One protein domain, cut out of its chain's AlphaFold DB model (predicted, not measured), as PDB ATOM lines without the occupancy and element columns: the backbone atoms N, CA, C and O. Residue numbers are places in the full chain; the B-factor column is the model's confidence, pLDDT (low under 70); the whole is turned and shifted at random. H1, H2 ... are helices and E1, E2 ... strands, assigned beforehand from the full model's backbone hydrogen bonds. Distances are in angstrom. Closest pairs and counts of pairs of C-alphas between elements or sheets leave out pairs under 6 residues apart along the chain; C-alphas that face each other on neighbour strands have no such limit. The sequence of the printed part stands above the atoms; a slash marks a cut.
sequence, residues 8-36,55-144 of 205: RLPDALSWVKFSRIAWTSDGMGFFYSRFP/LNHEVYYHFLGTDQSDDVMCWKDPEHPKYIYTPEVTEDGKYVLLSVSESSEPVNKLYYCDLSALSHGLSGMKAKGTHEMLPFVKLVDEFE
ATOM      1  N   ARG A   8     103.610 204.591 222.549       93.12
ATOM      2  CA  ARG A   8     102.737 204.355 221.397       93.12
ATOM      3  C   ARG A   8     102.035 205.663 221.039       93.12
ATOM      4  O   ARG A   8     101.667 206.424 221.931       93.12
ATOM      5  N   LEU A   9     101.948 205.927 219.743       92.88
ATOM      6  CA  LEU A   9     101.089 206.987 219.231       92.88
ATOM      7  C   LEU A   9      99.659 206.423 219.159       92.88
ATOM      8  O   LEU A   9      99.531 205.194 219.098       92.88
ATOM      9  N   PRO A  10      98.623 207.267 219.262       94.88
ATOM     10  CA  PRO A  10      97.232 206.812 219.230       94.88
ATOM     11  C   PRO A  10      96.803 206.293 217.851       94.88
ATOM     12  O   PRO A  10      95.823 205.564 217.771       94.88
ATOM     13  N   ASP A  11      97.543 206.653 216.805       96.25
ATOM     14  CA  ASP A  11      97.331 206.293 215.409       96.25
ATOM     15  C   ASP A  11      97.175 204.772 215.247       96.25
ATOM     16  O   ASP A  11      98.049 203.989 215.642       96.25
ATOM     17  N   ALA A  12      96.059 204.364 214.647       95.31
ATOM     18  CA  ALA A  12      95.737 202.979 214.342       95.31
ATOM     19  C   ALA A  12      95.129 202.914 212.939       95.31
ATOM     20  O   ALA A  12      94.175 203.627 212.647       95.31
ATOM     21  N   LEU A  13      95.702 202.069 212.080       95.06
ATOM     22  CA  LEU A  13      95.263 201.898 210.698       95.06
ATOM     23  C   LEU A  13      94.787 200.466 210.493       95.06
ATOM     24  O   LEU A  13      95.561 199.522 210.661       95.06
ATOM     25  N   SER A  14      93.524 200.334 210.115       93.81
ATOM     26  CA  SER A  14      92.869 199.069 209.810       93.81
ATOM     27  C   SER A  14      92.899 198.744 208.319       93.81
ATOM     28  O   SER A  14      93.115 199.625 207.477       93.81
ATOM     29  N   TRP A  15      92.669 197.468 208.004       92.81
ATOM     30  CA  TRP A  15      92.524 196.934 206.638       92.81
ATOM     31  C   TRP A  15      93.778 197.029 205.754       92.81
ATOM     32  O   TRP A  15      93.708 196.920 204.527       92.81
ATOM     33  N   VAL A  16      94.944 197.202 206.374       95.38
ATOM     34  CA  VAL A  16      96.239 197.286 205.690       95.38
ATOM     35  C   VAL A  16      96.751 195.887 205.354       95.38
ATOM     36  O   VAL A  16      96.975 195.060 206.237       95.38
ATOM     37  N   LYS A  17      96.994 195.616 204.070       93.50
ATOM     38  CA  LYS A  17      97.597 194.363 203.593       93.50
ATOM     39  C   LYS A  17      98.292 194.606 202.257       93.50
ATOM     40  O   LYS A  17      97.798 195.387 201.465       93.50
ATOM     41  N   PHE A  18      99.422 193.934 202.014       93.88
ATOM     42  CA  PHE A  18     100.236 194.106 200.794       93.88
ATOM     43  C   PHE A  18     100.631 195.568 200.528       93.88
ATOM     44  O   PHE A  18     100.477 196.083 199.429       93.88
ATOM     45  N   SER A  19     101.133 196.235 201.565       96.75
ATOM     46  CA  SER A  19     101.368 197.675 201.584       96.75
ATOM     47  C   SER A  19     102.803 197.994 201.996       96.75
ATOM     48  O   SER A  19     103.373 197.326 202.864       96.75
ATOM     49  N   ARG A  20     103.377 199.032 201.385       96.38
ATOM     50  CA  ARG A  20     104.575 199.715 201.885       96.38
ATOM     51  C   ARG A  20     104.159 200.922 202.720       96.38
ATOM     52  O   ARG A  20     103.136 201.541 202.454       96.38
ATOM     53  N   ILE A  21     104.990 201.267 203.702       97.94
ATOM     54  CA  ILE A  21     104.844 202.487 204.504       97.94
ATOM     55  C   ILE A  21     105.853 203.511 203.985       97.94
ATOM     56  O   ILE A  21     107.019 203.503 204.389       97.94
ATOM     57  N   ALA A  22     105.417 204.347 203.047       98.31
ATOM     58  CA  ALA A  22     106.280 205.277 202.331       98.31
ATOM     59  C   ALA A  22     106.164 206.686 202.926       98.31
ATOM     60  O   ALA A  22     105.232 207.435 202.632       98.31
ATOM     61  N   TRP A  23     107.096 207.018 203.817       98.38
ATOM     62  CA  TRP A  23     107.137 208.304 204.512       98.38
ATOM     63  C   TRP A  23     107.477 209.454 203.573       98.38
ATOM     64  O   TRP A  23     108.372 209.339 202.738       98.38
ATOM     65  N   THR A  24     106.811 210.588 203.765       97.69
ATOM     66  CA  THR A  24     107.257 211.854 203.181       97.69
ATOM     67  C   THR A  24     108.468 212.390 203.939       97.69
ATOM     68  O   THR A  24     108.636 212.165 205.140       97.69
ATOM     69  N   SER A  25     109.320 213.134 203.235       95.50
ATOM     70  CA  SER A  25     110.564 213.686 203.785       95.50
ATOM     71  C   SER A  25     110.345 214.727 204.891       95.50
ATOM     72  O   SER A  25     111.229 214.939 205.720       95.50
ATOM     73  N   ASP A  26     109.159 215.342 204.955       94.62
ATOM     74  CA  ASP A  26     108.759 216.255 206.030       94.62
ATOM     75  C   ASP A  26     108.409 215.542 207.351       94.62
ATOM     76  O   ASP A  26     108.273 216.192 208.390       94.62
ATOM     77  N   GLY A  27     108.276 214.210 207.331       95.00
ATOM     78  CA  GLY A  27     107.935 213.390 208.492       95.00
ATOM     79  C   GLY A  27     106.521 213.614 209.035       95.00
ATOM     80  O   GLY A  27     106.239 213.200 210.161       95.00
ATOM     81  N   MET A  28     105.637 214.271 208.277       95.06
ATOM     82  CA  MET A  28     104.266 214.568 208.712       95.06
ATOM     83  C   MET A  28     103.331 213.364 208.573       95.06
ATOM     84  O   MET A  28     102.285 213.319 209.221       95.06
ATOM     85  N   GLY A  29     103.695 212.393 207.741       97.38
ATOM     86  CA  GLY A  29     102.860 211.244 207.443       97.38
ATOM     87  C   GLY A  29     103.500 210.289 206.447       97.38
ATOM     88  O   GLY A  29     104.691 210.371 206.135       97.38
ATOM     89  N   PHE A  30     102.700 209.345 205.970       98.62
ATOM     90  CA  PHE A  30     103.149 208.324 205.034       98.62
ATOM     91  C   PHE A  30     102.023 207.875 204.110       98.62
ATOM     92  O   PHE A  30     100.850 207.835 204.490       98.62
ATOM     93  N   PHE A  31     102.407 207.483 202.900       98.75
ATOM     94  CA  PHE A  31     101.543 206.733 202.006       98.75
ATOM     95  C   PHE A  31     101.481 205.277 202.445       98.75
ATOM     96  O   PHE A  31     102.482 204.692 202.872       98.75
ATOM     97  N   TYR A  32     100.302 204.693 202.311       98.75
ATOM     98  CA  TYR A  32     100.063 203.280 202.526       98.75
ATOM     99  C   TYR A  32      98.894 202.822 201.664       98.75
ATOM    100  O   TYR A  32      98.054 203.619 201.249       98.75
ATOM    101  N   SER A  33      98.825 201.522 201.427       98.31
ATOM    102  CA  SER A  33      97.688 200.902 200.768       98.31
ATOM    103  C   SER A  33      96.840 200.084 201.739       98.31
ATOM    104  O   SER A  33      97.351 199.519 202.714       98.31
ATOM    105  N   ARG A  34      95.533 200.026 201.479       96.69
ATOM    106  CA  ARG A  34      94.564 199.227 202.240       96.69
ATOM    107  C   ARG A  34      93.462 198.691 201.340       96.69
ATOM    108  O   ARG A  34      93.234 199.206 200.247       96.69
ATOM    109  N   PHE A  35      92.761 197.675 201.822       95.12
ATOM    110  CA  PHE A  35      91.513 197.228 201.213       95.12
ATOM    111  C   PHE A  35      90.316 197.950 201.848       95.12
ATOM    112  O   PHE A  35      90.409 198.391 202.997       95.12
ATOM    113  N   PRO A  36      89.184 198.060 201.136       92.50
ATOM    114  CA  PRO A  36      87.943 198.530 201.722       92.50
ATOM    115  C   PRO A  36      87.543 197.651 202.905       92.50
ATOM    116  O   PRO A  36      87.737 196.431 202.881       92.50
ATOM    117  N   LEU A  55      89.906 192.617 197.065       94.75
ATOM    118  CA  LEU A  55      89.623 193.367 195.841       94.75
ATOM    119  C   LEU A  55      89.548 194.866 196.134       94.75
ATOM    120  O   LEU A  55      89.173 195.262 197.235       94.75
ATOM    121  N   ASN A  56      89.814 195.672 195.109       96.50
ATOM    122  CA  ASN A  56      89.817 197.132 195.129       96.50
ATOM    123  C   ASN A  56      90.864 197.681 196.100       96.50
ATOM    124  O   ASN A  56      90.521 198.413 197.015       96.50
ATOM    125  N   HIS A  57      92.131 197.296 195.940       97.69
ATOM    126  CA  HIS A  57      93.206 197.888 196.733       97.69
ATOM    127  C   HIS A  57      93.255 199.407 196.479       97.69
ATOM    128  O   HIS A  57      93.082 199.856 195.348       97.69
ATOM    129  N   GLU A  58      93.464 200.209 197.514       97.75
ATOM    130  CA  GLU A  58      93.433 201.675 197.437       97.75
ATOM    131  C   GLU A  58      94.673 202.253 198.114       97.75
ATOM    132  O   GLU A  58      95.188 201.662 199.064       97.75
ATOM    133  N   VAL A  59      95.130 203.419 197.657       98.38
ATOM    134  CA  VAL A  59      96.264 204.142 198.247       98.38
ATOM    135  C   VAL A  59      95.745 205.347 199.005       98.38
ATOM    136  O   VAL A  59      94.990 206.153 198.460       98.38
ATOM    137  N   TYR A  60      96.220 205.503 200.230       97.94
ATOM    138  CA  TYR A  60      95.919 206.622 201.101       97.94
ATOM    139  C   TYR A  60      97.196 207.273 201.615       97.94
ATOM    140  O   TYR A  60      98.261 206.654 201.662       97.94
ATOM    141  N   TYR A  61      97.067 208.519 202.049       97.88
ATOM    142  CA  TYR A  61      98.068 209.198 202.852       97.88
ATOM    143  C   TYR A  61      97.521 209.466 204.251       97.88
ATOM    144  O   TYR A  61      96.489 210.126 204.410       97.88
ATOM    145  N   HIS A  62      98.241 208.973 205.256       97.94
ATOM    146  CA  HIS A  62      97.921 209.171 206.662       97.94
ATOM    147  C   HIS A  62      98.783 210.282 207.257       97.94
ATOM    148  O   HIS A  62     100.012 210.219 207.197       97.94
ATOM    149  N   PHE A  63      98.139 211.275 207.871       97.12
ATOM    150  CA  PHE A  63      98.821 212.284 208.678       97.12
ATOM    151  C   PHE A  63      98.957 211.803 210.117       97.12
ATOM    152  O   PHE A  63      97.987 211.351 210.720       97.12
ATOM    153  N   LEU A  64     100.141 211.982 210.699       96.62
ATOM    154  CA  LEU A  64     100.355 211.624 212.094       96.62
ATOM    155  C   LEU A  64      99.448 212.420 213.039       96.62
ATOM    156  O   LEU A  64      99.328 213.644 212.953       96.62
ATOM    157  N   GLY A  65      98.884 211.714 214.013       95.25
ATOM    158  CA  GLY A  65      98.009 212.247 215.046       95.25
ATOM    159  C   GLY A  65      96.568 212.470 214.597       95.25
ATOM    160  O   GLY A  65      95.832 213.143 215.321       95.25
ATOM    161  N   THR A  66      96.159 211.947 213.437       95.44
ATOM    162  CA  THR A  66      94.781 212.065 212.932       95.44
ATOM    163  C   THR A  66      94.079 210.713 212.918       95.44
ATOM    164  O   THR A  66      94.734 209.676 212.999       95.44
ATOM    165  N   ASP A  67      92.747 210.705 212.864       96.06
ATOM    166  CA  ASP A  67      92.007 209.448 212.728       96.06
ATOM    167  C   ASP A  67      92.170 208.886 211.308       96.06
ATOM    168  O   ASP A  67      92.344 209.650 210.356       96.06
ATOM    169  N   GLN A  68      92.088 207.562 211.151       95.69
ATOM    170  CA  GLN A  68      92.134 206.919 209.838       95.69
ATOM    171  C   GLN A  68      90.998 207.405 208.912       95.69
ATOM    172  O   GLN A  68      91.144 207.402 207.688       95.69
ATOM    173  N   SER A  69      89.858 207.840 209.461       93.25
ATOM    174  CA  SER A  69      88.765 208.434 208.682       93.25
ATOM    175  C   SER A  69      89.156 209.731 207.973       93.25
ATOM    176  O   SER A  69      88.493 210.117 207.013       93.25
ATOM    177  N   ASP A  70      90.212 210.398 208.445       93.44
ATOM    178  CA  ASP A  70      90.711 211.659 207.896       93.44
ATOM    179  C   ASP A  70      91.820 211.462 206.850       93.44
ATOM    180  O   ASP A  70      92.429 212.446 206.402       93.44
ATOM    181  N   ASP A  71      92.132 210.211 206.506       95.44
ATOM    182  CA  ASP A  71      93.166 209.882 205.534       95.44
ATOM    183  C   ASP A  71      92.791 210.374 204.136       95.44
ATOM    184  O   ASP A  71      91.650 210.268 203.677       95.44
ATOM    185  N   VAL A  72      93.786 210.889 203.418       94.94
ATOM    186  CA  VAL A  72      93.591 211.405 202.062       94.94
ATOM    187  C   VAL A  72      93.588 210.235 201.088       94.94
ATOM    188  O   VAL A  72      94.590 209.535 200.978       94.94
ATOM    189  N   MET A  73      92.489 210.038 200.356       94.88
ATOM    190  CA  MET A  73      92.437 209.094 199.235       94.88
ATOM    191  C   MET A  73      93.365 209.574 198.115       94.88
ATOM    192  O   MET A  73      93.114 210.604 197.491       94.88
ATOM    193  N   CYS A  74      94.420 208.818 197.833       96.75
ATOM    194  CA  CYS A  74      95.418 209.169 196.828       96.75
ATOM    195  C   CYS A  74      95.187 208.460 195.494       96.75
ATOM    196  O   CYS A  74      95.441 209.061 194.454       96.75
ATOM    197  N   TRP A  75      94.719 207.208 195.513       97.69
ATOM    198  CA  TRP A  75      94.469 206.427 194.301       97.69
ATOM    199  C   TRP A  75      93.455 205.307 194.538       97.69
ATOM    200  O   TRP A  75      93.516 204.610 195.551       97.69
ATOM    201  N   LYS A  76      92.578 205.090 193.556       96.38
ATOM    202  CA  LYS A  76      91.705 203.921 193.431       96.38
ATOM    203  C   LYS A  76      91.414 203.655 191.958       96.38
ATOM    204  O   LYS A  76      91.359 204.584 191.157       96.38
ATOM    205  N   ASP A  77      91.145 202.401 191.627       97.00
ATOM    206  CA  ASP A  77      90.732 202.002 190.284       97.00
ATOM    207  C   ASP A  77      89.691 200.874 190.385       97.00
ATOM    208  O   ASP A  77      90.046 199.698 190.501       97.00
ATOM    209  N   PRO A  78      88.393 201.216 190.411       95.50
ATOM    210  CA  PRO A  78      87.334 200.218 190.503       95.50
ATOM    211  C   PRO A  78      87.163 199.399 189.214       95.50
ATOM    212  O   PRO A  78      86.486 198.372 189.247       95.50
ATOM    213  N   GLU A  79      87.739 199.829 188.086       97.75
ATOM    214  CA  GLU A  79      87.682 199.083 186.823       97.75
ATOM    215  C   GLU A  79      88.641 197.885 186.845       97.75
ATOM    216  O   GLU A  79      88.369 196.859 186.218       97.75
ATOM    217  N   HIS A  80      89.701 197.967 187.656       97.88
ATOM    218  CA  HIS A  80      90.700 196.914 187.835       97.88
ATOM    219  C   HIS A  80      90.770 196.431 189.295       97.88
ATOM    220  O   HIS A  80      91.773 196.618 189.990       97.88
ATOM    221  N   PRO A  81      89.730 195.731 189.789       97.12
ATOM    222  CA  PRO A  81      89.583 195.397 191.207       97.12
ATOM    223  C   PRO A  81      90.647 194.425 191.736       97.12
ATOM    224  O   PRO A  81      90.759 194.248 192.944       97.12
ATOM    225  N   LYS A  82      91.408 193.753 190.867       97.12
ATOM    226  CA  LYS A  82      92.474 192.822 191.270       97.12
ATOM    227  C   LYS A  82      93.840 193.484 191.410       97.12
ATOM    228  O   LYS A  82      94.751 192.851 191.936       97.12
ATOM    229  N   TYR A  83      93.994 194.716 190.930       98.38
ATOM    230  CA  TYR A  83      95.277 195.398 190.977       98.38
ATOM    231  C   TYR A  83      95.687 195.697 192.419       98.38
ATOM    232  O   TYR A  83      94.874 196.073 193.266       98.38
ATOM    233  N   ILE A  84      96.979 195.528 192.677       98.31
ATOM    234  CA  ILE A  84      97.658 195.809 193.929       98.31
ATOM    235  C   ILE A  84      98.576 197.007 193.711       98.31
ATOM    236  O   ILE A  84      99.451 196.992 192.852       98.31
ATOM    237  N   TYR A  85      98.383 198.031 194.533       98.44
ATOM    238  CA  TYR A  85      99.150 199.267 194.510       98.44
ATOM    239  C   TYR A  85     100.187 199.301 195.629       98.44
ATOM    240  O   TYR A  85      99.834 199.166 196.801       98.44
ATOM    241  N   THR A  86     101.451 199.525 195.282       98.44
ATOM    242  CA  THR A  86     102.546 199.671 196.248       98.44
ATOM    243  C   THR A  86     103.178 201.057 196.106       98.44
ATOM    244  O   THR A  86     103.875 201.290 195.115       98.44
ATOM    245  N   PRO A  87     102.931 201.985 197.052       98.56
ATOM    246  CA  PRO A  87     103.525 203.311 197.018       98.56
ATOM    247  C   PRO A  87     104.968 203.293 197.530       98.56
ATOM    248  O   PRO A  87     105.317 202.546 198.448       98.56
ATOM    249  N   GLU A  88     105.794 204.171 196.978       98.38
ATOM    250  CA  GLU A  88     107.159 204.426 197.437       98.38
ATOM    251  C   GLU A  88     107.484 205.907 197.262       98.38
ATOM    252  O   GLU A  88     107.009 206.533 196.325       98.38
ATOM    253  N   VAL A  89     108.253 206.496 198.172       98.38
ATOM    254  CA  VAL A  89     108.697 207.888 198.047       98.38
ATOM    255  C   VAL A  89     110.171 207.865 197.673       98.38
ATOM    256  O   VAL A  89     110.956 207.137 198.278       98.38
ATOM    257  N   THR A  90     110.520 208.635 196.649       97.94
ATOM    258  CA  THR A  90     111.905 208.829 196.188       97.94
ATOM    259  C   THR A  90     112.797 209.390 197.296       97.94
ATOM    260  O   THR A  90     112.323 210.078 198.199       97.94
ATOM    261  N   GLU A  91     114.103 209.116 197.236       95.06
ATOM    262  CA  GLU A  91     115.048 209.523 198.289       95.06
ATOM    263  C   GLU A  91     115.126 211.051 198.456       95.06
ATOM    264  O   GLU A  91     115.263 211.548 199.574       95.06
ATOM    265  N   ASP A  92     114.954 211.811 197.369       95.88
ATOM    266  CA  ASP A  92     114.878 213.276 197.418       95.88
ATOM    267  C   ASP A  92     113.527 213.814 197.937       95.88
ATOM    268  O   ASP A  92     113.370 215.022 198.141       95.88
ATOM    269  N   GLY A  93     112.559 212.925 198.179       96.69
ATOM    270  CA  GLY A  93     111.238 213.215 198.722       96.69
ATOM    271  C   GLY A  93     110.286 213.931 197.764       96.69
ATOM    272  O   GLY A  93     109.222 214.363 198.209       96.69
ATOM    273  N   LYS A  94     110.641 214.101 196.484       97.12
ATOM    274  CA  LYS A  94     109.842 214.899 195.539       97.12
ATOM    275  C   LYS A  94     108.748 214.105 194.858       97.12
ATOM    276  O   LYS A  94     107.690 214.655 194.576       97.12
ATOM    277  N   TYR A  95     108.980 212.822 194.616       98.38
ATOM    278  CA  TYR A  95     108.039 211.969 193.905       98.38
ATOM    279  C   TYR A  95     107.501 210.869 194.807       98.38
ATOM    280  O   TYR A  95     108.274 210.195 195.496       98.38
ATOM    281  N   VAL A  96     106.191 210.639 194.726       98.56
ATOM    282  CA  VAL A  96     105.593 209.356 195.098       98.56
ATOM    283  C   VAL A  96     105.469 208.499 193.843       98.56
ATOM    284  O   VAL A  96     104.901 208.908 192.833       98.56
ATOM    285  N   LEU A  97     106.040 207.310 193.907       98.75
ATOM    286  CA  LEU A  97     105.972 206.259 192.912       98.75
ATOM    287  C   LEU A  97     104.811 205.336 193.245       98.75
ATOM    288  O   LEU A  97     104.510 205.103 194.418       98.75
ATOM    289  N   LEU A  98     104.202 204.763 192.214       98.75
ATOM    290  CA  LEU A  98     103.193 203.732 192.366       98.75
ATOM    291  C   LEU A  98     103.508 202.545 191.466       98.75
ATOM    292  O   LEU A  98     103.361 202.620 190.246       98.75
ATOM    293  N   SER A  99     103.925 201.441 192.084       98.62
ATOM    294  CA  SER A  99     104.019 200.153 191.402       98.62
ATOM    295  C   SER A  99     102.648 199.481 191.427       98.62
ATOM    296  O   SER A  99     102.037 199.354 192.494       98.62
ATOM    297  N   VAL A 100     102.158 199.079 190.255       98.69
ATOM    298  CA  VAL A 100     100.884 198.364 190.109       98.69
ATOM    299  C   VAL A 100     101.174 196.946 189.655       98.69
ATOM    300  O   VAL A 100     101.845 196.768 188.641       98.69
ATOM    301  N   SER A 101     100.647 195.948 190.358       97.94
ATOM    302  CA  SER A 101     100.721 194.534 189.975       97.94
ATOM    303  C   SER A 101      99.333 193.895 189.946       97.94
ATOM    304  O   SER A 101      98.417 194.352 190.622       97.94
ATOM    305  N   GLU A 102      99.156 192.833 189.162       95.75
ATOM    306  CA  GLU A 102      97.922 192.023 189.147       95.75
ATOM    307  C   GLU A 102      98.173 190.570 189.597       95.75
ATOM    308  O   GLU A 102      97.255 189.864 190.020       95.75
ATOM    309  N   SER A 103      99.424 190.114 189.533       93.12
ATOM    310  CA  SER A 103      99.829 188.743 189.834       93.12
ATOM    311  C   SER A 103     101.196 188.710 190.531       93.12
ATOM    312  O   SER A 103     101.742 189.743 190.914       93.12
ATOM    313  N   SER A 104     101.740 187.508 190.730       92.69
ATOM    314  CA  SER A 104     103.096 187.292 191.249       92.69
ATOM    315  C   SER A 104     104.167 187.238 190.155       92.69
ATOM    316  O   SER A 104     105.312 186.894 190.448       92.69
ATOM    317  N   GLU A 105     103.805 187.484 188.897       96.31
ATOM    318  CA  GLU A 105     104.789 187.596 187.824       96.31
ATOM    319  C   GLU A 105     105.669 188.835 188.049       96.31
ATOM    320  O   GLU A 105     105.194 189.835 188.592       96.31
ATOM    321  N   PRO A 106     106.953 188.799 187.651       96.19
ATOM    322  CA  PRO A 106     107.856 189.935 187.778       96.19
ATOM    323  C   PRO A 106     107.579 190.961 186.669       96.19
ATOM    324  O   PRO A 106     108.423 191.220 185.810       96.19
ATOM    325  N   VAL A 107     106.364 191.502 186.670       98.38
ATOM    326  CA  VAL A 107     105.902 192.575 185.796       98.38
ATOM    327  C   VAL A 107     105.078 193.560 186.611       98.38
ATOM    328  O   VAL A 107     104.350 193.178 187.528       98.38
ATOM    329  N   ASN A 108     105.181 194.842 186.287       98.75
ATOM    330  CA  ASN A 108     104.378 195.873 186.925       98.75
ATOM    331  C   ASN A 108     104.188 197.069 185.999       98.75
ATOM    332  O   ASN A 108     105.033 197.356 185.158       98.75
ATOM    333  N   LYS A 109     103.111 197.820 186.223       98.75
ATOM    334  CA  LYS A 109     103.024 199.200 185.739       98.75
ATOM    335  C   LYS A 109     103.792 200.108 186.699       98.75
ATOM    336  O   LYS A 109     103.975 199.760 187.874       98.75
ATOM    337  N   LEU A 110     104.236 201.265 186.222       98.75
ATOM    338  CA  LEU A 110     104.963 202.245 187.028       98.75
ATOM    339  C   LEU A 110     104.395 203.635 186.786       98.75
ATOM    340  O   LEU A 110     104.512 204.181 185.687       98.75
ATOM    341  N   TYR A 111     103.794 204.215 187.821       98.75
ATOM    342  CA  TYR A 111     103.303 205.590 187.804       98.75
ATOM    343  C   TYR A 111     104.101 206.451 188.783       98.75
ATOM    344  O   TYR A 111     104.744 205.935 189.699       98.75
ATOM    345  N   TYR A 112     104.038 207.767 188.619       98.62
ATOM    346  CA  TYR A 112     104.641 208.716 189.552       98.62
ATOM    347  C   TYR A 112     103.782 209.971 189.705       98.62
ATOM    348  O   TYR A 112     103.014 210.328 188.816       98.62
ATOM    349  N   CYS A 113     103.905 210.653 190.836       98.06
ATOM    350  CA  CYS A 113     103.316 211.963 191.071       98.06
ATOM    351  C   CYS A 113     104.367 212.866 191.723       98.06
ATOM    352  O   CYS A 113     104.980 212.478 192.720       98.06
ATOM    353  N   ASP A 114     104.581 214.053 191.152       97.06
ATOM    354  CA  ASP A 114     105.431 215.090 191.738       97.06
ATOM    355  C   ASP A 114     104.676 215.795 192.874       97.06
ATOM    356  O   ASP A 114     103.749 216.580 192.656       97.06
ATOM    357  N   LEU A 115     105.082 215.507 194.107       95.12
ATOM    358  CA  LEU A 115     104.506 216.079 195.319       95.12
ATOM    359  C   LEU A 115     104.816 217.574 195.450       95.12
ATOM    360  O   LEU A 115     104.040 218.304 196.067       95.12
ATOM    361  N   SER A 116     105.921 218.046 194.864       90.81
ATOM    362  CA  SER A 116     106.317 219.457 194.901       90.81
ATOM    363  C   SER A 116     105.466 220.336 193.980       90.81
ATOM    364  O   SER A 116     105.304 221.529 194.240       90.81
ATOM    365  N   ALA A 117     104.843 219.738 192.959       91.38
ATOM    366  CA  ALA A 117     103.913 220.411 192.056       91.38
ATOM    367  C   ALA A 117     102.510 220.620 192.669       91.38
ATOM    368  O   ALA A 117     101.675 221.339 192.110       91.38
ATOM    369  N   LEU A 118     102.228 220.029 193.835       90.44
ATOM    370  CA  LEU A 118     100.956 220.202 194.530       90.44
ATOM    371  C   LEU A 118     100.905 221.583 195.204       90.44
ATOM    372  O   LEU A 118     101.461 221.787 196.278       90.44
ATOM    373  N   SER A 119     100.163 222.522 194.607       83.25
ATOM    374  CA  SER A 119     100.024 223.930 195.055       83.25
ATOM    375  C   SER A 119      99.757 224.158 196.555       83.25
ATOM    376  O   SER A 119     100.133 225.196 197.097       83.25
ATOM    377  N   HIS A 120      99.121 223.205 197.239       84.44
ATOM    378  CA  HIS A 120      98.864 223.250 198.685       84.44
ATOM    379  C   HIS A 120      99.334 221.979 199.416       84.44
ATOM    380  O   HIS A 120      98.926 221.725 200.554       84.44
ATOM    381  N   GLY A 121     100.155 221.160 198.752       88.81
ATOM    382  CA  GLY A 121     100.573 219.846 199.225       88.81
ATOM    383  C   GLY A 121      99.405 218.912 199.557       88.81
ATOM    384  O   GLY A 121      98.236 219.170 199.252       88.81
ATOM    385  N   LEU A 122      99.727 217.837 200.272       90.50
ATOM    386  CA  LEU A 122      98.747 216.864 200.768       90.50
ATOM    387  C   LEU A 122      97.788 217.481 201.804       90.50
ATOM    388  O   LEU A 122      96.634 217.071 201.918       90.50
ATOM    389  N   SER A 123      98.234 218.514 202.529       87.19
ATOM    390  CA  SER A 123      97.399 219.222 203.512       87.19
ATOM    391  C   SER A 123      96.234 219.958 202.847       87.19
ATOM    392  O   SER A 123      95.121 219.968 203.370       87.19
ATOM    393  N   GLY A 124      96.463 220.548 201.671       84.25
ATOM    394  CA  GLY A 124      95.407 221.192 200.897       84.25
ATOM    395  C   GLY A 124      94.369 220.208 200.367       84.25
ATOM    396  O   GLY A 124      93.185 220.532 200.364       84.25
ATOM    397  N   MET A 125      94.792 219.004 199.971       82.31
ATOM    398  CA  MET A 125      93.865 217.937 199.572       82.31
ATOM    399  C   MET A 125      92.974 217.507 200.736       82.31
ATOM    400  O   MET A 125      91.759 217.411 200.577       82.31
ATOM    401  N   LYS A 126      93.557 217.355 201.933       79.12
ATOM    402  CA  LYS A 126      92.801 217.078 203.160       79.12
ATOM    403  C   LYS A 126      91.770 218.173 203.460       79.12
ATOM    404  O   LYS A 126      90.601 217.881 203.688       79.12
ATOM    405  N   ALA A 127      92.186 219.441 203.433       72.50
ATOM    406  CA  ALA A 127      91.338 220.573 203.821       72.50
ATOM    407  C   ALA A 127      90.157 220.823 202.871       72.50
ATOM    408  O   ALA A 127      89.117 221.322 203.300       72.50
ATOM    409  N   LYS A 128      90.303 220.497 201.583       63.28
ATOM    410  CA  LYS A 128      89.238 220.708 200.596       63.28
ATOM    411  C   LYS A 128      88.150 219.629 200.636       63.28
ATOM    412  O   LYS A 128      87.140 219.798 199.958       63.28
ATOM    413  N   GLY A 129      88.342 218.529 201.377       59.09
ATOM    414  CA  GLY A 129      87.428 217.377 201.343       59.09
ATOM    415  C   GLY A 129      87.227 216.826 199.923       59.09
ATOM    416  O   GLY A 129      86.193 216.229 199.612       59.09
ATOM    417  N   THR A 130      88.175 217.101 199.024       55.03
ATOM    418  CA  THR A 130      88.073 216.738 197.616       55.03
ATOM    419  C   THR A 130      88.249 215.241 197.490       55.03
ATOM    420  O   THR A 130      89.225 214.687 197.981       55.03
ATOM    421  N   HIS A 131      87.346 214.600 196.756       64.25
ATOM    422  CA  HIS A 131      87.498 213.206 196.332       64.25
ATOM    423  C   HIS A 131      88.451 213.081 195.124       64.25
ATOM    424  O   HIS A 131      88.432 212.074 194.417       64.25
ATOM    425  N   GLU A 132      89.231 214.130 194.847       82.88
ATOM    426  CA  GLU A 132      90.215 214.153 193.772       82.88
ATOM    427  C   GLU A 132      91.426 213.325 194.191       82.88
ATOM    428  O   GLU A 132      91.995 213.525 195.263       82.88
ATOM    429  N   MET A 133      91.793 212.378 193.334       92.25
ATOM    430  CA  MET A 133      92.986 211.558 193.501       92.25
ATOM    431  C   MET A 133      94.239 212.367 193.170       92.25
ATOM    432  O   MET A 133      94.170 213.405 192.507       92.25
ATOM    433  N   LEU A 134      95.399 211.863 193.587       95.19
ATOM    434  CA  LEU A 134      96.660 212.432 193.133       95.19
ATOM    435  C   LEU A 134      96.779 212.302 191.604       95.19
ATOM    436  O   LEU A 134      96.407 211.264 191.047       95.19
ATOM    437  N   PRO A 135      97.314 213.327 190.917       95.06
ATOM    438  CA  PRO A 135      97.470 213.325 189.468       95.06
ATOM    439  C   PRO A 135      98.683 212.477 189.063       95.06
ATOM    440  O   PRO A 135      99.712 213.000 188.640       95.06
ATOM    441  N   PHE A 136      98.587 211.160 189.240       97.50
ATOM    442  CA  PHE A 136      99.630 210.233 188.817       97.50
ATOM    443  C   PHE A 136      99.801 210.263 187.293       97.50
ATOM    444  O   PHE A 136      98.841 210.105 186.537       97.50
ATOM    445  N   VAL A 137     101.046 210.417 186.851       98.06
ATOM    446  CA  VAL A 137     101.471 210.229 185.466       98.06
ATOM    447  C   VAL A 137     101.878 208.774 185.284       98.06
ATOM    448  O   VAL A 137     102.646 208.220 186.074       98.06
ATOM    449  N   LYS A 138     101.359 208.144 184.232       98.00
ATOM    450  CA  LYS A 138     101.636 206.744 183.921       98.00
ATOM    451  C   LYS A 138     102.886 206.623 183.048       98.00
ATOM    452  O   LYS A 138     102.787 206.704 181.829       98.00
ATOM    453  N   LEU A 139     104.055 206.454 183.671       98.25
ATOM    454  CA  LEU A 139     105.326 206.283 182.952       98.25
ATOM    455  C   LEU A 139     105.340 204.976 182.142       98.25
ATOM    456  O   LEU A 139     105.759 204.970 180.989       98.25
ATOM    457  N   VAL A 140     104.842 203.890 182.738       98.31
ATOM    458  CA  VAL A 140     104.582 202.606 182.072       98.31
ATOM    459  C   VAL A 140     103.173 202.158 182.447       98.31
ATOM    460  O   VAL A 140     102.893 202.011 183.635       98.31
ATOM    461  N   ASP A 141     102.293 201.940 181.464       98.00
ATOM    462  CA  ASP A 141     100.883 201.541 181.668       98.00
ATOM    463  C   ASP A 141     100.575 200.118 181.163       98.00
ATOM    464  O   ASP A 141      99.418 199.756 180.972       98.00
ATOM    465  N   GLU A 142     101.599 199.284 180.982       97.69
ATOM    466  CA  GLU A 142     101.472 197.909 180.484       97.69
ATOM    467  C   GLU A 142     102.229 196.924 181.383       97.69
ATOM    468  O   GLU A 142     103.280 197.247 181.936       97.69
ATOM    469  N   PHE A 143     101.717 195.698 181.512       98.38
ATOM    470  CA  PHE A 143     102.384 194.614 182.246       98.38
ATOM    471  C   PHE A 143     103.383 193.869 181.355       98.38
ATOM    472  O   PHE A 143     103.242 192.676 181.098       98.38
ATOM    473  N   GLU A 144     104.380 194.584 180.840       97.56
ATOM    474  CA  GLU A 144     105.331 194.026 179.869       97.56
ATOM    475  C   GLU A 144     106.677 193.605 180.469       97.56
ATOM    476  O   GLU A 144     107.382 192.782 179.887       97.56
TER     477      GLU A 144
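Overview. This is residues 8 to 36 and 55 to 144 of the 205 residues of the protein "Peptidase_S9_N domain-containing protein" of Triticum urartu (UniProt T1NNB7). Two sheets, E1-E2-E3 and E4-E5-E6-E7, make a sandwich, partly face to face, with little regular structure; helix H1 packs on E3. The named elements hold 46 of 119 printed residues, mostly strand, both sheets antiparallel. The whole is compact: radius of gyration of the C-alphas 13.8 A, spans 39 by 30 by 26 A.

Along the chain. Find C-alpha 29 at (102.860, 211.244, 207.443); E1 runs to 34. Then read E2 58 to 63, E3 72 to 75, E4 84 to 89, E5 95 to 101, E6 109 to 114, H1 121 to 127. E7 runs from 137 to 140 at (104.582, 202.606, 182.072).

Arrangement. E4-E5-E6 is a meander of antiparallel neighbours; N 86 and O 99 are 2.9 A apart. C-alphas 31 of E1 and 87 of E4, their closest, are 6.4 A apart. H1 is on E1-E2-E3; 2 of its 3 O i to N i+4 pairs are within hydrogen-bond range.

Size, cuts and confidence. The cut at 37 to 54 spans 8.0 A, and residues 128 to 131 have pLDDT under 70.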